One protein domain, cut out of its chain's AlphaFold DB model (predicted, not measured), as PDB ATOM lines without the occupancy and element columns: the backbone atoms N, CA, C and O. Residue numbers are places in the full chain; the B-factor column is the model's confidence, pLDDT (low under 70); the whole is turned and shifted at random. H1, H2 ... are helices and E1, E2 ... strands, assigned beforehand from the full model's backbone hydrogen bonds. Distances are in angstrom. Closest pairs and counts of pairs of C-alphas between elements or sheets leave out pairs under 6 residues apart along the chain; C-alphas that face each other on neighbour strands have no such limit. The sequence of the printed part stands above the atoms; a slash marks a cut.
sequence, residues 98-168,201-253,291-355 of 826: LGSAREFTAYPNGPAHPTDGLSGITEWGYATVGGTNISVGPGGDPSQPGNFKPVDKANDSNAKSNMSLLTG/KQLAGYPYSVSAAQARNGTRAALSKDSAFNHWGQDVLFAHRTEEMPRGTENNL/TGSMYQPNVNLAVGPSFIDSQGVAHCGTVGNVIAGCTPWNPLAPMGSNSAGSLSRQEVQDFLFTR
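This is residues 98 to 168, 201 to 253 and 291 to 355 of the 826 residues of the protein "TonB-dependent receptor" of Stenotrophomonas sp (UniProt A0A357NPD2). Little regular structure: mostly loops, with a small curled antiparallel sheet, E2 E1 E6 E5, near the middle, the antiparallel pair E4 and E7 toward one end and the hairpin E8 and E9 toward the other. Of 189 printed residues, 60 are in named elements, four helices and nine strands, mixed in class: E1 E2 H1 E3 E4 E5 H2 E6 E7 H3 E8 E9 H4. It is compact, radius of gyration of the C-alphas 17.0 A, spanning 54 by 43 by 35 A.

E1, residues 126 to 129, and E2, residues 132 to 135, form a hairpin; N 134 and O 127 are 2.8 A apart. E6, residues 237 to 241, is antiparallel to E1, with N 128 and O 237 at 2.8 A, and to E5, residues 207 to 209, with N 240 and O 208 at 2.8 A. E4, residues 201 to 203, is antiparallel to E7, residues 247 to 253, with N 203 and O 247 at 2.8 A. H3, residues 296 to 302, touches H4, residues 346 to 352; their closest C-alphas, Asn 298 and Leu 352, are 5.8 A apart. In H3 and H4 every O i to N i+4 pair is within hydrogen-bond range.

E1 begins at C-alpha 126 (170.804, 103.633, 222.300). H1 holds residues 159 to 162, E3 164 to 166, H2 212 to 216, E8 306 to 308, E9 314 to 318. E7 is 19.8 A long. H4 ends at C-alpha 352 (161.855, 89.469, 215.321).

Residues 169 to 200 and 254 to 290 are cut out, with C-alpha gaps of 6.6 A and 17.6 A. The links E2 to H1, H2 to E6 and E9 to H4 are long. Residue 213 has pLDDT under 70.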
ATOM      1  N   LEU A  98     142.634 103.200 226.264       94.38
ATOM      2  CA  LEU A  98     144.077 103.379 226.449       94.38
ATOM      3  C   LEU A  98     144.366 104.378 227.570       94.38
ATOM      4  O   LEU A  98     143.569 105.278 227.833       94.38
ATOM      5  N   GLY A  99     145.532 104.241 228.202       93.12
ATOM      6  CA  GLY A  99     146.029 105.196 229.187       93.12
ATOM      7  C   GLY A  99     145.977 106.617 228.634       93.12
ATOM      8  O   GLY A  99     145.310 107.468 229.215       93.12
ATOM      9  N   SER A 100     146.541 106.831 227.441       92.19
ATOM     10  CA  SER A 100     146.591 108.126 226.744       92.19
ATOM     11  C   SER A 100     145.255 108.872 226.639       92.19
ATOM     12  O   SER A 100     145.256 110.089 226.472       92.19
ATOM     13  N   ALA A 101     144.118 108.181 226.754       94.12
ATOM     14  CA  ALA A 101     142.796 108.790 226.717       94.12
ATOM     15  C   ALA A 101     142.353 109.415 228.057       94.12
ATOM     16  O   ALA A 101     141.244 109.948 228.156       94.12
ATOM     17  N   ARG A 102     143.170 109.337 229.114       92.31
ATOM     18  CA  ARG A 102     142.887 109.914 230.435       92.31
ATOM     19  C   ARG A 102     144.043 110.778 230.927       92.31
ATOM     20  O   ARG A 102     145.175 110.316 231.037       92.31
ATOM     21  N   GLU A 103     143.724 112.009 231.323       89.06
ATOM     22  CA  GLU A 103     144.694 113.015 231.781       89.06
ATOM     23  C   GLU A 103     145.526 112.546 232.985       89.06
ATOM     24  O   GLU A 103     146.734 112.762 233.027       89.06
ATOM     25  N   PHE A 104     144.922 111.815 233.929       87.75
ATOM     26  CA  PHE A 104     145.628 111.309 235.114       87.75
ATOM     27  C   PHE A 104     146.712 110.263 234.819       87.75
ATOM     28  O   PHE A 104     147.434 109.862 235.727       87.75
ATOM     29  N   THR A 105     146.828 109.812 233.569       90.38
ATOM     30  CA  THR A 105     147.875 108.888 233.113       90.38
ATOM     31  C   THR A 105     148.983 109.582 232.314       90.38
ATOM     32  O   THR A 105     149.954 108.927 231.923       90.38
ATOM     33  N   ALA A 106     148.858 110.896 232.074       89.69
ATOM     34  CA  ALA A 106     149.813 111.675 231.286       89.69
ATOM     35  C   ALA A 106     151.244 111.570 231.835       89.69
ATOM     36  O   ALA A 106     152.209 111.634 231.073       89.69
ATOM     37  N   TYR A 107     151.367 111.316 233.140       89.50
ATOM     38  CA  TYR A 107     152.622 111.095 233.841       89.50
ATOM     39  C   TYR A 107     152.638 109.701 234.485       89.50
ATOM     40  O   TYR A 107     151.628 109.306 235.081       89.50
ATOM     41  N   PRO A 108     153.756 108.953 234.423       85.44
ATOM     42  CA  PRO A 108     153.822 107.602 234.977       85.44
ATOM     43  C   PRO A 108     153.525 107.551 236.477       85.44
ATOM     44  O   PRO A 108     152.845 106.622 236.927       85.44
ATOM     45  N   ASN A 109     154.024 108.557 237.202       86.81
ATOM     46  CA  ASN A 109     153.868 108.748 238.637       86.81
ATOM     47  C   ASN A 109     153.146 110.073 238.948       86.81
ATOM     48  O   ASN A 109     153.517 110.779 239.871       86.81
ATOM     49  N   GLY A 110     152.111 110.427 238.186       87.31
ATOM     50  CA  GLY A 110     151.274 111.593 238.484       87.31
ATOM     51  C   GLY A 110     151.911 112.973 238.198       87.31
ATOM     52  O   GLY A 110     153.110 113.097 237.960       87.31
ATOM     53  N   PRO A 111     151.091 114.038 238.179       88.12
ATOM     54  CA  PRO A 111     151.479 115.379 237.721       88.12
ATOM     55  C   PRO A 111     152.463 116.128 238.620       88.12
ATOM     56  O   PRO A 111     153.095 117.073 238.157       88.12
ATOM     57  N   ALA A 112     152.595 115.739 239.887       87.62
ATOM     58  CA  ALA A 112     153.568 116.340 240.796       87.62
ATOM     59  C   ALA A 112     154.999 115.824 240.557       87.62
ATOM     60  O   ALA A 112     155.953 116.547 240.835       87.62
ATOM     61  N   HIS A 113     155.142 114.633 239.955       87.38
ATOM     62  CA  HIS A 113     156.426 114.011 239.609       87.38
ATOM     63  C   HIS A 113     156.468 113.650 238.125       87.38
ATOM     64  O   HIS A 113     156.524 112.473 237.759       87.38
ATOM     65  N   PRO A 114     156.428 114.656 237.232       87.00
ATOM     66  CA  PRO A 114     156.212 114.433 235.806       87.00
ATOM     67  C   PRO A 114     157.335 113.636 235.129       87.00
ATOM     68  O   PRO A 114     157.106 113.021 234.088       87.00
ATOM     69  N   THR A 115     158.538 113.636 235.710       87.25
ATOM     70  CA  THR A 115     159.705 112.904 235.202       87.25
ATOM     71  C   THR A 115     159.897 111.533 235.838       87.25
ATOM     72  O   THR A 115     160.690 110.730 235.344       87.25
ATOM     73  N   ASP A 116     159.204 111.241 236.934       85.62
ATOM     74  CA  ASP A 116     159.461 110.025 237.686       85.62
ATOM     75  C   ASP A 116     158.692 108.837 237.126       85.62
ATOM     76  O   ASP A 116     157.547 108.932 236.680       85.62
ATOM     77  N   GLY A 117     159.349 107.681 237.149       82.69
ATOM     78  CA  GLY A 117     158.831 106.472 236.517       82.69
ATOM     79  C   GLY A 117     158.912 106.494 234.987       82.69
ATOM     80  O   GLY A 117     158.481 105.521 234.363       82.69
ATOM     81  N   LEU A 118     159.478 107.546 234.375       89.75
ATOM     82  CA  LEU A 118     159.855 107.518 232.964       89.75
ATOM     83  C   LEU A 118     160.942 106.463 232.730       89.75
ATOM     84  O   LEU A 118     161.780 106.175 233.588       89.75
ATOM     85  N   SER A 119     160.900 105.839 231.556       88.06
ATOM     86  CA  SER A 119     161.828 104.775 231.195       88.06
ATOM     87  C   SER A 119     162.990 105.328 230.379       88.06
ATOM     88  O   SER A 119     162.777 105.826 229.281       88.06
ATOM     89  N   GLY A 120     164.222 105.136 230.861       88.56
ATOM     90  CA  GLY A 120     165.437 105.423 230.082       88.56
ATOM     91  C   GLY A 120     165.733 104.401 228.971       88.56
ATOM     92  O   GLY A 120     166.679 104.576 228.207       88.56
ATOM     93  N   ILE A 121     164.948 103.318 228.871       90.94
ATOM     94  CA  ILE A 121     164.900 102.466 227.675       90.94
ATOM     95  C   ILE A 121     163.733 102.972 226.832       90.94
ATOM     96  O   ILE A 121     162.567 102.716 227.156       90.94
ATOM     97  N   THR A 122     164.082 103.695 225.774       92.88
ATOM     98  CA  THR A 122     163.161 104.463 224.935       92.88
ATOM     99  C   THR A 122     163.037 103.859 223.541       92.88
ATOM    100  O   THR A 122     163.860 103.038 223.120       92.88
ATOM    101  N   GLU A 123     162.006 104.272 222.816       93.38
ATOM    102  CA  GLU A 123     161.746 103.932 221.412       93.38
ATOM    103  C   GLU A 123     162.752 104.578 220.440       93.38
ATOM    104  O   GLU A 123     162.737 104.338 219.238       93.38
ATOM    105  N   TRP A 124     163.673 105.395 220.956       94.44
ATOM    106  CA  TRP A 124     164.738 106.022 220.172       94.44
ATOM    107  C   TRP A 124     165.976 105.135 220.047       94.44
ATOM    108  O   TRP A 124     166.818 105.376 219.185       94.44
ATOM    109  N   GLY A 125     166.086 104.114 220.905       94.88
ATOM    110  CA  GLY A 125     167.238 103.224 220.977       94.88
ATOM    111  C   GLY A 125     168.525 103.916 221.446       94.88
ATOM    112  O   GLY A 125     168.714 105.125 221.304       94.88
ATOM    113  N   TYR A 126     169.452 103.150 222.016       96.25
ATOM    114  CA  TYR A 126     170.804 103.633 222.300       96.25
ATOM    115  C   TYR A 126     171.840 102.511 222.229       96.25
ATOM    116  O   TYR A 126     171.528 101.342 222.466       96.25
ATOM    117  N   ALA A 127     173.093 102.887 221.969       96.75
ATOM    118  CA  ALA A 127     174.272 102.038 222.137       96.75
ATOM    119  C   ALA A 127     175.050 102.463 223.390       96.75
ATOM    120  O   ALA A 127     175.097 103.646 223.717       96.75
ATOM    121  N   THR A 128     175.700 101.527 224.077       94.94
ATOM    122  CA  THR A 128     176.646 101.832 225.157       94.94
ATOM    123  C   THR A 128     178.072 101.737 224.623       94.94
ATOM    124  O   THR A 128     178.568 100.642 224.349       94.94
ATOM    125  N   VAL A 129     178.753 102.878 224.520       91.75
ATOM    126  CA  VAL A 129     180.120 102.995 223.993       91.75
ATOM    127  C   VAL A 129     181.004 103.669 225.031       91.75
ATOM    128  O   VAL A 129     180.683 104.746 225.528       91.75
ATOM    129  N   GLY A 130     182.107 103.019 225.414       87.69
ATOM    130  CA  GLY A 130     183.008 103.552 226.445       87.69
ATOM    131  C   GLY A 130     182.315 103.823 227.790       87.69
ATOM    132  O   GLY A 130     182.693 104.750 228.496       87.69
ATOM    133  N   GLY A 131     181.263 103.062 228.118       85.94
ATOM    134  CA  GLY A 131     180.450 103.256 229.326       85.94
ATOM    135  C   GLY A 131     179.400 104.372 229.236       85.94
ATOM    136  O   GLY A 131     178.684 104.592 230.206       85.94
ATOM    137  N   THR A 132     179.275 105.050 228.091       92.25
ATOM    138  CA  THR A 132     178.285 106.113 227.863       92.25
ATOM    139  C   THR A 132     177.175 105.617 226.944       92.25
ATOM    140  O   THR A 132     177.456 105.046 225.891       92.25
ATOM    141  N   ASN A 133     175.915 105.853 227.316       95.00
ATOM    142  CA  ASN A 133     174.771 105.584 226.444       95.00
ATOM    143  C   ASN A 133     174.618 106.725 225.436       95.00
ATOM    144  O   ASN A 133     174.499 107.885 225.837       95.00
ATOM    145  N   ILE A 134     174.610 106.395 224.146       95.94
ATOM    146  CA  ILE A 134     174.496 107.346 223.040       95.94
ATOM    147  C   ILE A 134     173.344 106.976 222.103       95.94
ATOM    148  O   ILE A 134     173.137 105.804 221.793       95.94
ATOM    149  N   SER A 135     172.608 107.981 221.640       96.00
ATOM    150  CA  SER A 135     171.442 107.853 220.762       96.00
ATOM    151  C   SER A 135     171.446 108.964 219.714       96.00
ATOM    152  O   SER A 135     172.061 110.014 219.917       96.00
ATOM    153  N   VAL A 136     170.751 108.744 218.599       95.50
ATOM    154  CA  VAL A 136     170.438 109.804 217.627       95.50
ATOM    155  C   VAL A 136     169.186 110.601 218.009       95.50
ATOM    156  O   VAL A 136     168.944 111.661 217.435       95.50
ATOM    157  N   GLY A 137     168.431 110.132 219.010       93.94
ATOM    158  CA  GLY A 137     167.219 110.776 219.509       93.94
ATOM    159  C   GLY A 137     166.024 110.697 218.546       93.94
ATOM    160  O   GLY A 137     166.099 110.042 217.501       93.94
ATOM    161  N   PRO A 138     164.906 111.364 218.888       93.81
ATOM    162  CA  PRO A 138     163.699 111.377 218.065       93.81
ATOM    163  C   PRO A 138     163.970 111.910 216.651       93.81
ATOM    164  O   PRO A 138     164.504 113.006 216.482       93.81
ATOM    165  N   GLY A 139     163.602 111.133 215.627       89.81
ATOM    166  CA  GLY A 139     163.772 111.503 214.214       89.81
ATOM    167  C   GLY A 139     165.223 111.588 213.719       89.81
ATOM    168  O   GLY A 139     165.449 112.015 212.587       89.81
ATOM    169  N   GLY A 140     166.207 111.208 214.540       92.06
ATOM    170  CA  GLY A 140     167.619 111.220 214.168       92.06
ATOM    171  C   GLY A 140     167.993 110.113 213.177       92.06
ATOM    172  O   GLY A 140     167.383 109.047 213.147       92.06
ATOM    173  N   ASP A 141     169.031 110.352 212.372       92.88
ATOM    174  CA  ASP A 141     169.539 109.375 211.404       92.88
ATOM    175  C   ASP A 141     170.677 108.524 212.012       92.88
ATOM    176  O   ASP A 141     171.764 109.062 212.258       92.88
ATOM    177  N   PRO A 142     170.474 107.207 212.224       93.94
ATOM    178  CA  PRO A 142     171.471 106.306 212.807       93.94
ATOM    179  C   PRO A 142     172.585 105.895 211.835       93.94
ATOM    180  O   PRO A 142     173.500 105.175 212.238       93.94
ATOM    181  N   SER A 143     172.530 106.288 210.555       89.94
ATOM    182  CA  SER A 143     173.513 105.852 209.558       89.94
ATOM    183  C   SER A 143     174.868 106.553 209.696       89.94
ATOM    184  O   SER A 143     175.845 106.092 209.108       89.94
ATOM    185  N   GLN A 144     174.930 107.678 210.417       86.44
ATOM    186  CA  GLN A 144     176.136 108.492 210.551       86.44
ATOM    187  C   GLN A 144     176.627 108.500 212.007       86.44
ATOM    188  O   GLN A 144     175.896 108.958 212.889       86.44
ATOM    189  N   PRO A 145     177.885 108.105 212.284       86.38
ATOM    190  CA  PRO A 145     178.428 108.082 213.646       86.38
ATOM    191  C   PRO A 145     178.366 109.449 214.350       86.38
ATOM    192  O   PRO A 145     178.167 109.518 215.559       86.38
ATOM    193  N   GLY A 146     178.502 110.546 213.594       91.25
ATOM    194  CA  GLY A 146     178.470 111.916 214.120       91.25
ATOM    195  C   GLY A 146     177.102 112.384 214.630       91.25
ATOM    196  O   GLY A 146     177.033 113.403 215.315       91.25
ATOM    197  N   ASN A 147     176.025 111.652 214.330       94.19
ATOM    198  CA  ASN A 147     174.680 111.984 214.804       94.19
ATOM    199  C   ASN A 147     174.416 111.479 216.229       94.19
ATOM    200  O   ASN A 147     173.490 111.958 216.881       94.19
ATOM    201  N   PHE A 148     175.223 110.537 216.726       95.88
ATOM    202  CA  PHE A 148     175.056 109.974 218.059       95.88
ATOM    203  C   PHE A 148     175.563 110.939 219.130       95.88
ATOM    204  O   PHE A 148     176.711 111.385 219.110       95.88
ATOM    205  N   LYS A 149     174.705 111.225 220.105       95.75
ATOM    206  CA  LYS A 149     175.001 112.078 221.261       95.75
ATOM    207  C   LYS A 149     174.656 111.332 222.548       95.75
ATOM    208  O   LYS A 149     173.867 110.389 222.488       95.75
ATOM    209  N   PRO A 150     175.222 111.719 223.707       96.06
ATOM    210  CA  PRO A 150     174.765 111.202 224.992       96.06
ATOM    211  C   PRO A 150     173.240 111.282 225.101       96.06
ATOM    212  O   PRO A 150     172.654 112.277 224.672       96.06
ATOM    213  N   VAL A 151     172.615 110.230 225.635       93.56
ATOM    214  CA  VAL A 151     171.153 110.172 225.786       93.56
ATOM    215  C   VAL A 151     170.631 111.395 226.544       93.56
ATOM    216  O   VAL A 151     171.146 111.756 227.604       93.56
ATOM    217  N   ASP A 152     169.608 112.030 225.984       91.62
ATOM    218  CA  ASP A 152     168.917 113.155 226.601       91.62
ATOM    219  C   ASP A 152     167.707 112.636 227.381       91.62
ATOM    220  O   ASP A 152     166.794 112.052 226.796       91.62
ATOM    221  N   LYS A 153     167.703 112.868 228.698       88.25
ATOM    222  CA  LYS A 153     166.623 112.443 229.601       88.25
ATOM    223  C   LYS A 153     165.285 113.112 229.295       88.25
ATOM    224  O   LYS A 153     164.248 112.587 229.684       88.25
ATOM    225  N   ALA A 154     165.279 114.243 228.585       89.25
ATOM    226  CA  ALA A 154     164.039 114.846 228.100       89.25
ATOM    227  C   ALA A 154     163.277 113.929 227.121       89.25
ATOM    228  O   ALA A 154     162.088 114.136 226.898       89.25
ATOM    229  N   ASN A 155     163.950 112.915 226.566       90.06
ATOM    230  CA  ASN A 155     163.370 111.927 225.663       90.06
ATOM    231  C   ASN A 155     162.992 110.604 226.354       90.06
ATOM    232  O   ASN A 155     162.656 109.651 225.648       90.06
ATOM    233  N   ASP A 156     163.082 110.509 227.688       91.38
ATOM    234  CA  ASP A 156     162.660 109.311 228.422       91.38
ATOM    235  C   ASP A 156     161.155 109.048 228.215       91.38
ATOM    236  O   ASP A 156     160.332 109.965 228.180       91.38
ATOM    237  N   SER A 157     160.773 107.776 228.092       86.81
ATOM    238  CA  SER A 157     159.440 107.407 227.601       86.81
ATOM    239  C   SER A 157     158.439 107.176 228.730       86.81
ATOM    240  O   SER A 157     158.694 106.394 229.656       86.81
ATOM    241  N   ASN A 158     157.235 107.746 228.602       89.56
ATOM    242  CA  ASN A 158     156.074 107.308 229.377       89.56
ATOM    243  C   ASN A 158     155.439 106.082 228.706       89.56
ATOM    244  O   ASN A 158     154.518 106.200 227.904       89.56
ATOM    245  N   ALA A 159     155.899 104.893 229.090       86.62
ATOM    246  CA  ALA A 159     155.384 103.632 228.559       86.62
ATOM    247  C   ALA A 159     153.893 103.387 228.878       86.62
ATOM    248  O   ALA A 159     153.246 102.581 228.217       86.62
ATOM    249  N   LYS A 160     153.322 104.053 229.891       87.50
ATOM    250  CA  LYS A 160     151.941 103.790 230.323       87.50
ATOM    251  C   LYS A 160     150.896 104.354 229.362       87.50
ATOM    252  O   LYS A 160     149.784 103.837 229.322       87.50
ATOM    253  N   SER A 161     151.238 105.374 228.575       84.75
ATOM    254  CA  SER A 161     150.305 106.005 227.634       84.75
ATOM    255  C   SER A 161     149.759 105.009 226.600       84.75
ATOM    256  O   SER A 161     148.571 105.053 226.287       84.75
ATOM    257  N   ASN A 162     150.584 104.059 226.153       86.12
ATOM    258  CA  ASN A 162     150.222 103.041 225.164       86.12
ATOM    259  C   ASN A 162     149.726 101.715 225.778       86.12
ATOM    260  O   ASN A 162     149.659 100.679 225.113       86.12
ATOM    261  N   MET A 163     149.403 101.710 227.074       93.38
ATOM    262  CA  MET A 163     148.847 100.549 227.770       93.38
ATOM    263  C   MET A 163     147.325 100.646 227.851       93.38
ATOM    264  O   MET A 163     146.777 101.734 228.008       93.38
ATOM    265  N   SER A 164     146.632  99.508 227.827       94.69
ATOM    266  CA  SER A 164     145.203  99.462 228.145       94.69
ATOM    267  C   SER A 164     144.969  99.882 229.603       94.69
ATOM    268  O   SER A 164     145.466  99.235 230.526       94.69
ATOM    269  N   LEU A 165     144.188 100.943 229.803       93.75
ATOM    270  CA  LEU A 165     143.566 101.302 231.076       93.75
ATOM    271  C   LEU A 165     142.367 100.395 231.366       93.75
ATOM    272  O   LEU A 165     142.278  99.844 232.460       93.75
ATOM    273  N   LEU A 166     141.496 100.197 230.374       93.56
ATOM    274  CA  LEU A 166     140.494  99.130 230.358       93.56
ATOM    275  C   LEU A 166     140.794  98.185 229.200       93.56
ATOM    276  O   LEU A 166     141.155  98.620 228.106       93.56
ATOM    277  N   THR A 167     140.671  96.888 229.455       93.75
ATOM    278  CA  THR A 167     140.840  95.843 228.440       93.75
ATOM    279  C   THR A 167     139.596  95.735 227.572       93.75
ATOM    280  O   THR A 167     138.493  95.850 228.101       93.75
ATOM    281  N   GLY A 168     139.777  95.435 226.287       94.69
ATOM    282  CA  GLY A 168     138.663  95.112 225.405       94.69
ATOM    283  C   GLY A 168     138.046  93.770 225.793       94.69
ATOM    284  O   GLY A 168     138.752  92.874 226.278       94.69
ATOM    285  N   LYS A 201     144.218  92.731 225.894       93.38
ATOM    286  CA  LYS A 201     145.016  93.655 226.693       93.38
ATOM    287  C   LYS A 201     146.243  94.063 225.903       93.38
ATOM    288  O   LYS A 201     146.937  93.207 225.361       93.38
ATOM    289  N   GLN A 202     146.557  95.350 225.940       93.69
ATOM    290  CA  GLN A 202     147.805  95.888 225.430       93.69
ATOM    291  C   GLN A 202     148.685  96.391 226.574       93.69
ATOM    292  O   GLN A 202     148.236  97.070 227.501       93.69
ATOM    293  N   LEU A 203     149.963  96.047 226.497       92.38
ATOM    294  CA  LEU A 203     151.046  96.626 227.269       92.38
ATOM    295  C   LEU A 203     151.982  97.390 226.325       92.38
ATOM    296  O   LEU A 203     152.041  97.099 225.134       92.38
ATOM    297  N   ALA A 204     152.780  98.299 226.886       91.62
ATOM    298  CA  ALA A 204     153.826  99.005 226.151       91.62
ATOM    299  C   ALA A 204     154.794  98.039 225.453       91.62
ATOM    300  O   ALA A 204     154.956  96.889 225.904       91.62
ATOM    301  N   GLY A 205     155.518  98.541 224.452       91.69
ATOM    302  CA  GLY A 205     156.607  97.826 223.790       91.69
ATOM    303  C   GLY A 205     157.581  97.198 224.789       91.69
ATOM    304  O   GLY A 205     157.761  97.680 225.918       91.69
ATOM    305  N   TYR A 206     158.188  96.069 224.424       90.31
ATOM    306  CA  TYR A 206     159.146  95.402 225.298       90.31
ATOM    307  C   TYR A 206     160.402  96.282 225.448       90.31
ATOM    308  O   TYR A 206     160.981  96.680 224.437       90.31
ATOM    309  N   PRO A 207     160.855  96.605 226.677       90.81
ATOM    310  CA  PRO A 207     162.089  97.361 226.885       90.81
ATOM    311  C   PRO A 207     163.302  96.444 226.685       90.81
ATOM    312  O   PRO A 207     163.911  95.972 227.649       90.81
ATOM    313  N   TYR A 208     163.624  96.126 225.431       92.12
ATOM    314  CA  TYR A 208     164.706  95.207 225.113       92.12
ATOM    315  C   TYR A 208     166.055  95.846 225.448       92.12
ATOM    316  O   TYR A 208     166.363  96.946 225.003       92.12
ATOM    317  N   SER A 209     166.886  95.149 226.221       91.56
ATOM    318  CA  SER A 209     168.243  95.586 226.546       91.56
ATOM    319  C   SER A 209     169.201  94.406 226.653       91.56
ATOM    320  O   SER A 209     168.800  93.276 226.972       91.56
ATOM    321  N   VAL A 210     170.474  94.672 226.372       89.81
ATOM    322  CA  VAL A 210     171.558  93.690 226.456       89.81
ATOM    323  C   VAL A 210     172.555  94.125 227.523       89.81
ATOM    324  O   VAL A 210     173.228  95.142 227.389       89.81
ATOM    325  N   SER A 211     172.679  93.337 228.589       83.62
ATOM    326  CA  SER A 211     173.736  93.529 229.587       83.62
ATOM    327  C   SER A 211     175.044  92.851 229.168       83.62
ATOM    328  O   SER A 211     175.047  91.842 228.460       83.62
ATOM    329  N   ALA A 212     176.170  93.332 229.704       76.69
ATOM    330  CA  ALA A 212     177.478  92.702 229.504       76.69
ATOM    331  C   ALA A 212     177.499  91.228 229.951       76.69
ATOM    332  O   ALA A 212     178.190  90.404 229.358       76.69
ATOM    333  N   ALA A 213     176.755  90.876 231.005       69.56
ATOM    334  CA  ALA A 213     176.666  89.497 231.475       69.56
ATOM    335  C   ALA A 213     175.920  88.598 230.478       69.56
ATOM    336  O   ALA A 213     176.395  87.505 230.181       69.56
ATOM    337  N   GLN A 214     174.798  89.071 229.928       79.38
ATOM    338  CA  GLN A 214     174.030  88.322 228.929       79.38
ATOM    339  C   GLN A 214     174.819  88.123 227.632       79.38
ATOM    340  O   GLN A 214     174.826  87.015 227.103       79.38
ATOM    341  N   ALA A 215     175.533  89.160 227.181       80.06
ATOM    342  CA  ALA A 215     176.422  89.078 226.024       80.06
ATOM    343  C   ALA A 215     177.535  88.045 226.230       80.06
ATOM    344  O   ALA A 215     177.718  87.159 225.399       80.06
ATOM    345  N   ARG A 216     178.230  88.089 227.375       78.38
ATOM    346  CA  ARG A 216     179.300  87.128 227.696       78.38
ATOM    347  C   ARG A 216     178.808  85.688 227.814       78.38
ATOM    348  O   ARG A 216     179.518  84.777 227.405       78.38
ATOM    349  N   ASN A 217     177.617  85.485 228.370       73.94
ATOM    350  CA  ASN A 217     177.049  84.152 228.576       73.94
ATOM    351  C   ASN A 217     176.260  83.644 227.355       73.94
ATOM    352  O   ASN A 217     175.696  82.555 227.411       73.94
ATOM    353  N   GLY A 218     176.182  84.428 226.273       76.44
ATOM    354  CA  GLY A 218     175.504  84.051 225.032       76.44
ATOM    355  C   GLY A 218     173.974  83.999 225.115       76.44
ATOM    356  O   GLY A 218     173.337  83.473 224.207       76.44
ATOM    357  N   THR A 219     173.359  84.534 226.176       78.56
ATOM    358  CA  THR A 219     171.892  84.527 226.328       78.56
ATOM    359  C   THR A 219     171.215  85.635 225.520       78.56
ATOM    360  O   THR A 219     170.100  85.442 225.036       78.56
ATOM    361  N   ARG A 220     171.898  86.770 225.316       87.75
ATOM    362  CA  ARG A 220     171.521  87.834 224.369       87.75
ATOM    363  C   ARG A 220     172.766  88.355 223.668       87.75
ATOM    364  O   ARG A 220     173.715  88.716 224.355       87.75
ATOM    365  N   ALA A 221     172.763  88.422 222.340       92.19
ATOM    366  CA  ALA A 221     173.900  88.948 221.586       92.19
ATOM    367  C   ALA A 221     174.008  90.481 221.703       92.19
ATOM    368  O   ALA A 221     172.998  91.185 221.684       92.19
ATOM    369  N   ALA A 222     175.240  90.986 221.816       95.12
ATOM    370  CA  ALA A 222     175.549  92.398 221.591       95.12
ATOM    371  C   ALA A 222     175.422  92.734 220.093       95.12
ATOM    372  O   ALA A 222     175.437  91.832 219.255       95.12
ATOM    373  N   LEU A 223     175.321  94.022 219.749       97.19
ATOM    374  CA  LEU A 223     175.370  94.449 218.352       97.19
ATOM    375  C   LEU A 223     176.791  94.228 217.827       97.19
ATOM    376  O   LEU A 223     177.737  94.853 218.313       97.19
ATOM    377  N   SER A 224     176.934  93.323 216.859       97.19
ATOM    378  CA  SER A 224     178.233  92.883 216.350       97.19
ATOM    379  C   SER A 224     179.039  94.045 215.775       97.19
ATOM    380  O   SER A 224     178.488  94.919 215.108       97.19
ATOM    381  N   LYS A 225     180.357  94.036 215.984       96.69
ATOM    382  CA  LYS A 225     181.313  94.937 215.323       96.69
ATOM    383  C   LYS A 225     181.257  94.866 213.794       96.69
ATOM    384  O   LYS A 225     181.632  95.827 213.139       96.69
ATOM    385  N   ASP A 226     180.816  93.726 213.258       96.81
ATOM    386  CA  ASP A 226     180.719  93.447 211.824       96.81
ATOM    387  C   ASP A 226     179.295  93.720 211.291       96.81
ATOM    388  O   ASP A 226     178.956  93.341 210.171       96.81
ATOM    389  N   SER A 227     178.424  94.331 212.104       97.19
ATOM    390  CA  SER A 227     177.088  94.766 211.693       97.19
ATOM    391  C   SER A 227     177.155  96.064 210.888       97.19
ATOM    392  O   SER A 227     177.871  96.991 211.264       97.19
ATOM    393  N   ALA A 228     176.321  96.188 209.853       95.75
ATOM    394  CA  ALA A 228     176.165  97.412 209.065       95.75
ATOM    395  C   ALA A 228     175.714  98.626 209.895       95.75
ATOM    396  O   ALA A 228     175.814  99.763 209.438       95.75
ATOM    397  N   PHE A 229     175.182  98.382 211.095       96.81
ATOM    398  CA  PHE A 229     174.638  99.402 211.989       96.81
ATOM    399  C   PHE A 229     175.571  99.741 213.160       96.81
ATOM    400  O   PHE A 229     175.203 100.541 214.019       96.81
ATOM    401  N   ASN A 230     176.759  99.127 213.226       96.25
ATOM    402  CA  ASN A 230     177.751  99.380 214.266       96.25
ATOM    403  C   ASN A 230     178.920 100.213 213.728       96.25
ATOM    404  O   ASN A 230     179.635  99.804 212.817       96.25
ATOM    405  N   HIS A 231     179.151 101.366 214.352       93.75
ATOM    406  CA  HIS A 231     180.118 102.365 213.894       93.75
ATOM    407  C   HIS A 231     181.448 102.368 214.663       93.75
ATOM    408  O   HIS A 231     182.328 103.172 214.361       93.75
ATOM    409  N   TRP A 232     181.604 101.518 215.685       94.69
ATOM    410  CA  TRP A 232     182.664 101.667 216.698       94.69
ATOM    411  C   TRP A 232     183.758 100.595 216.649       94.69
ATOM    412  O   TRP A 232     184.625 100.575 217.522       94.69
ATOM    413  N   GLY A 233     183.735  99.704 215.653       92.88
ATOM    414  CA  GLY A 233     184.784  98.696 215.430       92.88
ATOM    415  C   GLY A 233     184.911  97.635 216.533       92.88
ATOM    416  O   GLY A 233     185.897  96.899 216.578       92.88
ATOM    417  N   GLN A 234     183.926  97.550 217.425       94.56
ATOM    418  CA  GLN A 234     183.840  96.608 218.540       94.56
ATOM    419  C   GLN A 234     182.372  96.273 218.805       94.56
ATOM    420  O   GLN A 234     181.497  97.059 218.451       94.56
ATOM    421  N   ASP A 235     182.095  95.128 219.428       95.31
ATOM    422  CA  ASP A 235     180.726  94.782 219.808       95.31
ATOM    423  C   ASP A 235     180.213  95.794 220.840       95.31
ATOM    424  O   ASP A 235     180.907  96.105 221.813       95.31
ATOM    425  N   VAL A 236     178.998  96.304 220.639       95.75
ATOM    426  CA  VAL A 236     178.393  97.296 221.538       95.75
ATOM    427  C   VAL A 236     177.110  96.760 222.159       95.75
ATOM    428  O   VAL A 236     176.309  96.078 221.519       95.75
ATOM    429  N   LEU A 237     176.907  97.067 223.440       95.81
ATOM    430  CA  LEU A 237     175.626  96.820 224.096       95.81
ATOM    431  C   LEU A 237     174.605  97.835 223.590       95.81
ATOM    432  O   LEU A 237     174.971  98.950 223.223       95.81
ATOM    433  N   PHE A 238     173.331  97.466 223.603       96.69
ATOM    434  CA  PHE A 238     172.259  98.356 223.180       96.69
ATOM    435  C   PHE A 238     170.996  98.141 224.012       96.69
ATOM    436  O   PHE A 238     170.825  97.105 224.671       96.69
ATOM    437  N   ALA A 239     170.098  99.116 223.944       95.62
ATOM    438  CA  ALA A 239     168.714  98.948 224.350       95.62
ATOM    439  C   ALA A 239     167.778  99.677 223.388       95.62
ATOM    440  O   ALA A 239     168.170 100.659 222.764       95.62
ATOM    441  N   HIS A 240     166.551  99.180 223.280       95.12
ATOM    442  CA  HIS A 240     165.493  99.731 222.447       95.12
ATOM    443  C   HIS A 240     164.136  99.296 223.015       95.12
ATOM    444  O   HIS A 240     163.914  98.104 223.254       95.12
ATOM    445  N   ARG A 241     163.219 100.239 223.247       93.50
ATOM    446  CA  ARG A 241     161.825  99.922 223.580       93.50
ATOM    447  C   ARG A 241     161.038  99.745 222.298       93.50
ATOM    448  O   ARG A 241     160.917 100.678 221.525       93.50
ATOM    449  N   THR A 242     160.491  98.558 222.105       94.31
ATOM    450  CA  THR A 242     159.871  98.156 220.839       94.31
ATOM    451  C   THR A 242     158.438  98.677 220.715       94.31
ATOM    452  O   THR A 242     157.493  97.894 220.625       94.31
ATOM    453  N   GLU A 243     158.251  99.989 220.832       91.94
ATOM    454  CA  GLU A 243     156.929 100.621 220.874       91.94
ATOM    455  C   GLU A 243     156.173 100.498 219.541       91.94
ATOM    456  O   GLU A 243     154.947 100.525 219.527       91.94
ATOM    457  N   GLU A 244     156.890 100.234 218.445       92.81
ATOM    458  CA  GLU A 244     156.343  99.842 217.141       92.81
ATOM    459  C   GLU A 244     155.552  98.534 217.197       92.81
ATOM    460  O   GLU A 244     154.670  98.309 216.373       92.81
ATOM    461  N   MET A 245     155.876  97.669 218.163       93.44
ATOM    462  CA  MET A 245     155.243  96.372 218.387       93.44
ATOM    463  C   MET A 245     154.839  96.234 219.863       93.44
ATOM    464  O   MET A 245     155.507  95.524 220.629       93.44
ATOM    465  N   PRO A 246     153.755  96.911 220.296       92.56
ATOM    466  CA  PRO A 246     153.243  96.799 221.656       92.56
ATOM    467  C   PRO A 246     152.929  95.348 222.020       92.56
ATOM    468  O   PRO A 246     152.542  94.530 221.181       92.56
ATOM    469  N   ARG A 247     153.075  95.011 223.302       93.12
ATOM    470  CA  ARG A 247     152.834  93.647 223.779       93.12
ATOM    471  C   ARG A 247     151.340  93.407 223.937       93.12
ATOM    472  O   ARG A 247     150.727  93.923 224.871       93.12
ATOM    473  N   GLY A 248     150.774  92.600 223.051       93.81
ATOM    474  CA  GLY A 248     149.383  92.171 223.112       93.81
ATOM    475  C   GLY A 248     149.211  90.873 223.895       93.81
ATOM    476  O   GLY A 248     150.065  89.983 223.888       93.81
ATOM    477  N   THR A 249     148.086  90.748 224.588       94.31
ATOM    478  CA  THR A 249     147.590  89.471 225.101       94.31
ATOM    479  C   THR A 249     146.107  89.363 224.802       94.31
ATOM    480  O   THR A 249     145.310  90.153 225.307       94.31
ATOM    481  N   GLU A 250     145.746  88.357 224.025       95.38
ATOM    482  CA  GLU A 250     144.368  87.955 223.768       95.38
ATOM    483  C   GLU A 250     144.097  86.680 224.570       95.38
ATOM    484  O   GLU A 250     144.909  85.753 224.588       95.38
ATOM    485  N   ASN A 251     142.996  86.662 225.316       93.81
ATOM    486  CA  ASN A 251     142.572  85.494 226.081       93.81
ATOM    487  C   ASN A 251     141.205  85.056 225.577       93.81
ATOM    488  O   ASN A 251     140.221  85.758 225.817       93.81
ATOM    489  N   ASN A 252     141.163  83.878 224.969       94.50
ATOM    490  CA  ASN A 252     139.951  83.246 224.476       94.50
ATOM    491  C   ASN A 252     139.534  82.168 225.459       94.50
ATOM    492  O   ASN A 252     140.344  81.329 225.844       94.50
ATOM    493  N   LEU A 253     138.282  82.201 225.893       93.31
ATOM    494  CA  LEU A 253     137.722  81.263 226.850       93.31
ATOM    495  C   LEU A 253     136.390  80.736 226.342       93.31
ATOM    496  O   LEU A 253     135.457  81.502 226.133       93.31
ATOM    497  N   THR A 291     151.540  88.416 221.740       93.44
ATOM    498  CA  THR A 291     152.178  89.126 220.617       93.44
ATOM    499  C   THR A 291     153.099  90.239 221.134       93.44
ATOM    500  O   THR A 291     153.095  90.564 222.323       93.44
ATOM    501  N   GLY A 292     153.941  90.809 220.264       91.56
ATOM    502  CA  GLY A 292     154.818  91.941 220.613       91.56
ATOM    503  C   GLY A 292     156.004  91.599 221.530       91.56
ATOM    504  O   GLY A 292     156.746  92.486 221.945       91.56
ATOM    505  N   SER A 293     156.230  90.316 221.831       91.12
ATOM    506  CA  SER A 293     157.467  89.836 222.462       91.12
ATOM    507  C   SER A 293     158.430  89.282 221.413       91.12
ATOM    508  O   SER A 293     158.027  88.573 220.490       91.12
ATOM    509  N   MET A 294     159.720  89.581 221.572       92.00
ATOM    510  CA  MET A 294     160.756  89.157 220.629       92.00
ATOM    511  C   MET A 294     161.142  87.679 220.797       92.00
ATOM    512  O   MET A 294     161.290  87.183 221.920       92.00
ATOM    513  N   TYR A 295     161.383  86.999 219.675       93.88
ATOM    514  CA  TYR A 295     161.953  85.656 219.614       93.88
ATOM    515  C   TYR A 295     163.485  85.731 219.666       93.88
ATOM    516  O   TYR A 295     164.159  86.089 218.698       93.88
ATOM    517  N   GLN A 296     164.047  85.391 220.826       92.12
ATOM    518  CA  GLN A 296     165.454  85.609 221.171       92.12
ATOM    519  C   GLN A 296     166.461  85.008 220.169       92.12
ATOM    520  O   GLN A 296     167.453  85.681 219.875       92.12
ATOM    521  N   PRO A 297     166.251  83.799 219.601       92.62
ATOM    522  CA  PRO A 297     167.151  83.268 218.576       92.62
ATOM    523  C   PRO A 297     167.244  84.151 217.326       92.62
ATOM    524  O   PRO A 297     168.344  84.352 216.818       92.62
ATOM    525  N   ASN A 298     166.127  84.728 216.871       95.75
ATOM    526  CA  ASN A 298     166.128  85.616 215.707       95.75
ATOM    527  C   ASN A 298     166.770  86.960 216.036       95.75
ATOM    528  O   ASN A 298     167.546  87.462 215.232       95.75
ATOM    529  N   VAL A 299     166.548  87.494 217.242       95.62
ATOM    530  CA  VAL A 299     167.250  88.706 217.692       95.62
ATOM    531  C   VAL A 299     168.765  88.509 217.650       95.62
ATOM    532  O   VAL A 299     169.474  89.364 217.131       95.62
ATOM    533  N   ASN A 300     169.266  87.370 218.143       94.56
ATOM    534  CA  ASN A 300     170.702  87.077 218.149       94.56
ATOM    535  C   ASN A 300     171.302  87.011 216.733       94.56
ATOM    536  O   ASN A 300     172.451  87.403 216.548       94.56
ATOM    537  N   LEU A 301     170.538  86.536 215.743       95.44
ATOM    538  CA  LEU A 301     170.946  86.546 214.335       95.44
ATOM    539  C   LEU A 301     170.889  87.959 213.737       95.44
ATOM    540  O   LEU A 301     171.824  88.377 213.060       95.44
ATOM    541  N   ALA A 302     169.818  88.704 214.022       97.62
ATOM    542  CA  ALA A 302     169.534  90.011 213.432       97.62
ATOM    543  C   ALA A 302     170.552  91.097 213.811       97.62
ATOM    544  O   ALA A 302     170.789  92.013 213.026       97.62
ATOM    545  N   VAL A 303     171.149  91.008 215.003       97.31
ATOM    546  CA  VAL A 303     172.175  91.958 215.483       97.31
ATOM    547  C   VAL A 303     173.609  91.500 215.192       97.31
ATOM    548  O   VAL A 303     174.570  92.143 215.620       97.31
ATOM    549  N   GLY A 304     173.759  90.379 214.482       96.38
ATOM    550  CA  GLY A 304     175.040  89.827 214.051       96.38
ATOM    551  C   GLY A 304     175.678  90.586 212.875       96.38
ATOM    552  O   GLY A 304     175.271  91.710 212.558       96.38
ATOM    553  N   PRO A 305     176.686  89.981 212.214       97.50
ATOM    554  CA  PRO A 305     177.290  90.544 211.009       97.50
ATOM    555  C   PRO A 305     176.234  90.865 209.948       97.50
ATOM    556  O   PRO A 305     175.320  90.066 209.731       97.50
ATOM    557  N   SER A 306     176.342  92.020 209.296       97.88
ATOM    558  CA  SER A 306     175.408  92.442 208.246       97.88
ATOM    559  C   SER A 306     176.036  93.471 207.306       97.88
ATOM    560  O   SER A 306     177.021  94.123 207.645       97.88
ATOM    561  N   PHE A 307     175.457  93.643 206.118       97.06
ATOM    562  CA  PHE A 307     175.849  94.681 205.157       97.06
ATOM    563  C   PHE A 307     174.618  95.281 204.470       97.06
ATOM    564  O   PHE A 307     173.569  94.643 204.405       97.06
ATOM    565  N   ILE A 308     174.746  96.502 203.943       95.25
ATOM    566  CA  ILE A 308     173.723  97.147 203.109       95.25
ATOM    567  C   ILE A 308     174.178  97.059 201.649       95.25
ATOM    568  O   ILE A 308     175.319  97.402 201.339       95.25
ATOM    569  N   ASP A 309     173.317  96.560 200.765       93.81
ATOM    570  CA  ASP A 309     173.617  96.434 199.337       93.81
ATOM    571  C   ASP A 309     173.470  97.763 198.568       93.81
ATOM    572  O   ASP A 309     173.095  98.803 199.114       93.81
ATOM    573  N   SER A 310     173.763  97.737 197.265       91.19
ATOM    574  CA  SER A 310     173.656  98.911 196.388       91.19
ATOM    575  C   SER A 310     172.235  99.467 196.242       91.19
ATOM    576  O   SER A 310     172.069 100.595 195.785       91.19
ATOM    577  N   GLN A 311     171.217  98.687 196.608       90.25
ATOM    578  CA  GLN A 311     169.808  99.057 196.581       90.25
ATOM    579  C   GLN A 311     169.333  99.597 197.940       90.25
ATOM    580  O   GLN A 311     168.171  99.979 198.070       90.25
ATOM    581  N   GLY A 312     170.209  99.654 198.950       88.81
ATOM    582  CA  GLY A 312     169.870 100.121 200.292       88.81
ATOM    583  C   GLY A 312     169.167  99.069 201.156       88.81
ATOM    584  O   GLY A 312     168.556  99.422 202.169       88.81
ATOM    585  N   VAL A 313     169.231  97.788 200.779       91.62
ATOM    586  CA  VAL A 313     168.652  96.674 201.543       91.62
ATOM    587  C   VAL A 313     169.716  96.083 202.464       91.62
ATOM    588  O   VAL A 313     170.835  95.806 202.035       91.62
ATOM    589  N   ALA A 314     169.379  95.899 203.742       95.38
ATOM    590  CA  ALA A 314     170.268  95.252 204.701       95.38
ATOM    591  C   ALA A 314     170.128  93.726 204.636       95.38
ATOM    592  O   ALA A 314     169.016  93.201 204.672       95.38
ATOM    593  N   HIS A 315     171.259  93.024 204.622       96.88
ATOM    594  CA  HIS A 315     171.349  91.564 204.613       96.88
ATOM    595  C   HIS A 315     172.186  91.071 205.791       96.88
ATOM    596  O   HIS A 315     173.219  91.665 206.108       96.88
ATOM    597  N   CYS A 316     171.772  89.976 206.434       98.06
ATOM    598  CA  CYS A 316     172.601  89.317 207.445       98.06
ATOM    599  C   CYS A 316     173.785  88.609 206.768       98.06
ATOM    600  O   CYS A 316     173.641  88.026 205.693       98.06
ATOM    601  N   GLY A 317     174.941  88.585 207.425       96.25
ATOM    602  CA  GLY A 317     176.178  87.989 206.925       96.25
ATOM    603  C   GLY A 317     177.149  89.021 206.354       96.25
ATOM    604  O   GLY A 317     177.189  90.170 206.782       96.25
ATOM    605  N   THR A 318     177.965  88.597 205.392       95.62
ATOM    606  CA  THR A 318     178.964  89.452 204.724       95.62
ATOM    607  C   THR A 318     178.730  89.456 203.218       95.62
ATOM    608  O   THR A 318     178.034  88.585 202.692       95.62
ATOM    609  N   VAL A 319     179.312  90.423 202.504       93.19
ATOM    610  CA  VAL A 319     179.212  90.485 201.037       93.19
ATOM    611  C   VAL A 319     179.696  89.159 200.433       93.19
ATOM    612  O   VAL A 319     180.821  88.730 200.675       93.19
ATOM    613  N   GLY A 320     178.827  88.497 199.663       91.50
ATOM    614  CA  GLY A 320     179.090  87.180 199.064       91.50
ATOM    615  C   GLY A 320     178.743  85.970 199.945       91.50
ATOM    616  O   GLY A 320     178.667  84.867 199.417       91.50
ATOM    617  N   ASN A 321     178.461  86.162 201.240       94.56
ATOM    618  CA  ASN A 321     178.046  85.120 202.188       94.56
ATOM    619  C   ASN A 321     176.828  85.592 203.003       94.56
ATOM    620  O   ASN A 321     176.926  85.867 204.203       94.56
ATOM    621  N   VAL A 322     175.681  85.720 202.331       96.12
ATOM    622  CA  VAL A 322     174.408  86.107 202.958       96.12
ATOM    623  C   VAL A 322     173.860  84.948 203.794       96.12
ATOM    624  O   VAL A 322     173.792  83.811 203.325       96.12
ATOM    625  N   ILE A 323     173.427  85.236 205.021       95.88
ATOM    626  CA  ILE A 323     172.714  84.277 205.871       95.88
ATOM    627  C   ILE A 323     171.257  84.226 205.401       95.88
ATOM    628  O   ILE A 323     170.476  85.144 205.651       95.88
ATOM    629  N   ALA A 324     170.892  83.150 204.704       93.12
ATOM    630  CA  ALA A 324     169.540  82.962 204.191       93.12
ATOM    631  C   ALA A 324     168.497  82.920 205.324       93.12
ATOM    632  O   ALA A 324     168.709  82.276 206.351       93.12
ATOM    633  N   GLY A 325     167.353  83.580 205.114       93.00
ATOM    634  CA  GLY A 325     166.240  83.597 206.071       93.00
ATOM    635  C   GLY A 325     166.457  84.479 207.305       93.00
ATOM    636  O   GLY A 325     165.737  84.308 208.281       93.00
ATOM    637  N   CYS A 326     167.435  85.390 207.280       96.88
ATOM    638  CA  CYS A 326     167.705  86.339 208.357       96.88
ATOM    639  C   CYS A 326     167.498  87.780 207.887       96.88
ATOM    640  O   CYS A 326     168.032  88.177 206.849       96.88
ATOM    641  N   THR A 327     166.783  88.565 208.693       97.50
ATOM    642  CA  THR A 327     166.607  90.008 208.491       97.50
ATOM    643  C   THR A 327     167.421  90.770 209.542       97.50
ATOM    644  O   THR A 327     167.193  90.556 210.736       97.50
ATOM    645  N   PRO A 328     168.361  91.656 209.156       97.88
ATOM    646  CA  PRO A 328     169.102  92.469 210.115       97.88
ATOM    647  C   PRO A 328     168.203  93.430 210.885       97.88
ATOM    648  O   PRO A 328     167.279  94.019 210.322       97.88
ATOM    649  N   TRP A 329     168.544  93.659 212.148       97.88
ATOM    650  CA  TRP A 329     167.897  94.651 212.994       97.88
ATOM    651  C   TRP A 329     168.887  95.749 213.368       97.88
ATOM    652  O   TRP A 329     169.984  95.477 213.855       97.88
ATOM    653  N   ASN A 330     168.469  96.994 213.163       97.31
ATOM    654  CA  ASN A 330     169.132  98.181 213.668       97.31
ATOM    655  C   ASN A 330     168.426  98.649 214.955       97.31
ATOM    656  O   ASN A 330     167.458  99.408 214.869       97.31
ATOM    657  N   PRO A 331     168.899  98.258 216.153       96.69
ATOM    658  CA  PRO A 331     168.300  98.704 217.413       96.69
ATOM    659  C   PRO A 331     168.538 100.192 217.714       96.69
ATOM    660  O   PRO A 331     168.005 100.712 218.692       96.69
ATOM    661  N   LEU A 332     169.355 100.874 216.907       96.94
ATOM    662  CA  LEU A 332     169.700 102.288 217.056       96.94
ATOM    663  C   LEU A 332     168.858 103.194 216.153       96.94
ATOM    664  O   LEU A 332     168.980 104.413 216.235       96.94
ATOM    665  N   ALA A 333     168.044 102.608 215.272       96.69
ATOM    666  CA  ALA A 333     167.071 103.352 214.493       96.69
ATOM    667  C   ALA A 333     165.913 103.777 215.407       96.69
ATOM    668  O   ALA A 333     165.308 102.900 216.023       96.69
ATOM    669  N   PRO A 334     165.597 105.081 215.504       95.56
ATOM    670  CA  PRO A 334     164.483 105.538 216.318       95.56
ATOM    671  C   PRO A 334     163.144 105.133 215.698       95.56
ATOM    672  O   PRO A 334     163.038 104.983 214.475       95.56
ATOM    673  N   MET A 335     162.108 105.028 216.529       93.88
ATOM    674  CA  MET A 335     160.739 104.798 216.076       93.88
ATOM    675  C   MET A 335     160.327 105.784 214.979       93.88
ATOM    676  O   MET A 335     160.560 106.990 215.071       93.88
ATOM    677  N   GLY A 336     159.717 105.253 213.918       91.62
ATOM    678  CA  GLY A 336     159.347 105.999 212.714       91.62
ATOM    679  C   GLY A 336     160.479 106.159 211.691       91.62
ATOM    680  O   GLY A 336     160.247 106.719 210.619       91.62
ATOM    681  N   SER A 337     161.696 105.674 211.971       93.00
ATOM    682  CA  SER A 337     162.793 105.686 211.000       93.00
ATOM    683  C   SER A 337     162.519 104.741 209.831       93.00
ATOM    684  O   SER A 337     162.219 103.563 210.019       93.00
ATOM    685  N   ASN A 338     162.749 105.218 208.607       88.31
ATOM    686  CA  ASN A 338     162.702 104.395 207.396       88.31
ATOM    687  C   ASN A 338     164.064 103.775 207.026       88.31
ATOM    688  O   ASN A 338     164.195 103.177 205.952       88.31
ATOM    689  N   SER A 339     165.088 103.901 207.881       91.38
ATOM    690  CA  SER A 339     166.416 103.324 207.640       91.38
ATOM    691  C   SER A 339     166.365 101.798 207.507       91.38
ATOM    692  O   SER A 339     165.472 101.137 208.044       91.38
ATOM    693  N   ALA A 340     167.346 101.216 206.814       93.75
ATOM    694  CA  ALA A 340     167.478  99.764 206.741       93.75
ATOM    695  C   ALA A 340     167.580  99.151 208.152       93.75
ATOM    696  O   ALA A 340     168.194  99.736 209.045       93.75
ATOM    697  N   GLY A 341     166.928  98.002 208.355       94.62
ATOM    698  CA  GLY A 341     166.874  97.314 209.648       94.62
ATOM    699  C   GLY A 341     166.027  97.998 210.733       94.62
ATOM    700  O   GLY A 341     166.037  97.523 211.864       94.62
ATOM    701  N   SER A 342     165.314  99.093 210.441       95.56
ATOM    702  CA  SER A 342     164.416  99.747 211.408       95.56
ATOM    703  C   SER A 342     163.220  98.864 211.784       95.56
ATOM    704  O   SER A 342     162.661  98.179 210.927       95.56
ATOM    705  N   LEU A 343     162.762  98.950 213.040       95.62
ATOM    706  CA  LEU A 343     161.529  98.299 213.508       95.62
ATOM    707  C   LEU A 343     160.254  98.853 212.867       95.62
ATOM    708  O   LEU A 343     159.210  98.223 212.971       95.62
ATOM    709  N   SER A 344     160.322  99.987 212.168       93.56
ATOM    710  CA  SER A 344     159.186 100.498 211.386       93.56
ATOM    711  C   SER A 344     158.941  99.713 210.088       93.56
ATOM    712  O   SER A 344     157.982  99.997 209.375       93.56
ATOM    713  N   ARG A 345     159.797  98.737 209.751       93.56
ATOM    714  CA  ARG A 345     159.655  97.890 208.561       93.56
ATOM    715  C   ARG A 345     159.056  96.525 208.894       93.56
ATOM    716  O   ARG A 345     159.545  95.834 209.790       93.56
ATOM    717  N   GLN A 346     158.049  96.110 208.125       93.31
ATOM    718  CA  GLN A 346     157.302  94.872 208.370       93.31
ATOM    719  C   GLN A 346     158.201  93.630 208.331       93.31
ATOM    720  O   GLN A 346     158.074  92.764 209.187       93.31
ATOM    721  N   GLU A 347     159.173  93.558 207.416       94.38
ATOM    722  CA  GLU A 347     160.076  92.406 207.310       94.38
ATOM    723  C   GLU A 347     160.980  92.218 208.541       94.38
ATOM    724  O   GLU A 347     161.405  91.099 208.839       94.38
ATOM    725  N   VAL A 348     161.272  93.304 209.265       96.50
ATOM    726  CA  VAL A 348     162.018  93.264 210.530       96.50
ATOM    727  C   VAL A 348     161.081  92.822 211.654       96.50
ATOM    728  O   VAL A 348     161.456  91.974 212.463       96.50
ATOM    729  N   GLN A 349     159.848  93.340 211.684       95.94
ATOM    730  CA  GLN A 349     158.838  92.940 212.667       95.94
ATOM    731  C   GLN A 349     158.502  91.443 212.563       95.94
ATOM    732  O   GLN A 349     158.598  90.722 213.554       95.94
ATOM    733  N   ASP A 350     158.202  90.948 211.362       95.12
ATOM    734  CA  ASP A 350     157.848  89.545 211.117       95.12
ATOM    735  C   ASP A 350     158.983  88.582 211.491       95.12
ATOM    736  O   ASP A 350     158.742  87.454 211.924       95.12
ATOM    737  N   PHE A 351     160.239  89.017 211.338       96.75
ATOM    738  CA  PHE A 351     161.394  88.210 211.713       96.75
ATOM    739  C   PHE A 351     161.634  88.200 213.228       96.75
ATOM    740  O   PHE A 351     161.975  87.159 213.793       96.75
ATOM    741  N   LEU A 352     161.495  89.341 213.906       96.62
ATOM    742  CA  LEU A 352     161.855  89.469 215.321       96.62
ATOM    743  C   LEU A 352     160.742  89.050 216.279       96.62
ATOM    744  O   LEU A 352     161.045  88.572 217.375       96.62
ATOM    745  N   PHE A 353     159.479  89.236 215.906       94.94
ATOM    746  CA  PHE A 353     158.333  88.994 216.775       94.94
ATOM    747  C   PHE A 353     157.587  87.746 216.334       94.94
ATOM    748  O   PHE A 353     157.334  87.532 215.155       94.94
ATOM    749  N   THR A 354     157.204  86.919 217.303       89.56
ATOM    750  CA  THR A 354     156.426  85.713 217.030       89.56
ATOM    751  C   THR A 354     155.199  85.659 217.920       89.56
ATOM    752  O   THR A 354     155.235  86.047 219.092       89.56
ATOM    753  N   ARG A 355     154.106  85.162 217.348       92.94
ATOM    754  CA  ARG A 355     152.901  84.808 218.090       92.94
ATOM    755  C   ARG A 355     153.150  83.489 218.816       92.94
ATOM    756  O   ARG A 355     153.613  82.530 218.204       92.94
TER     757      ARG A 355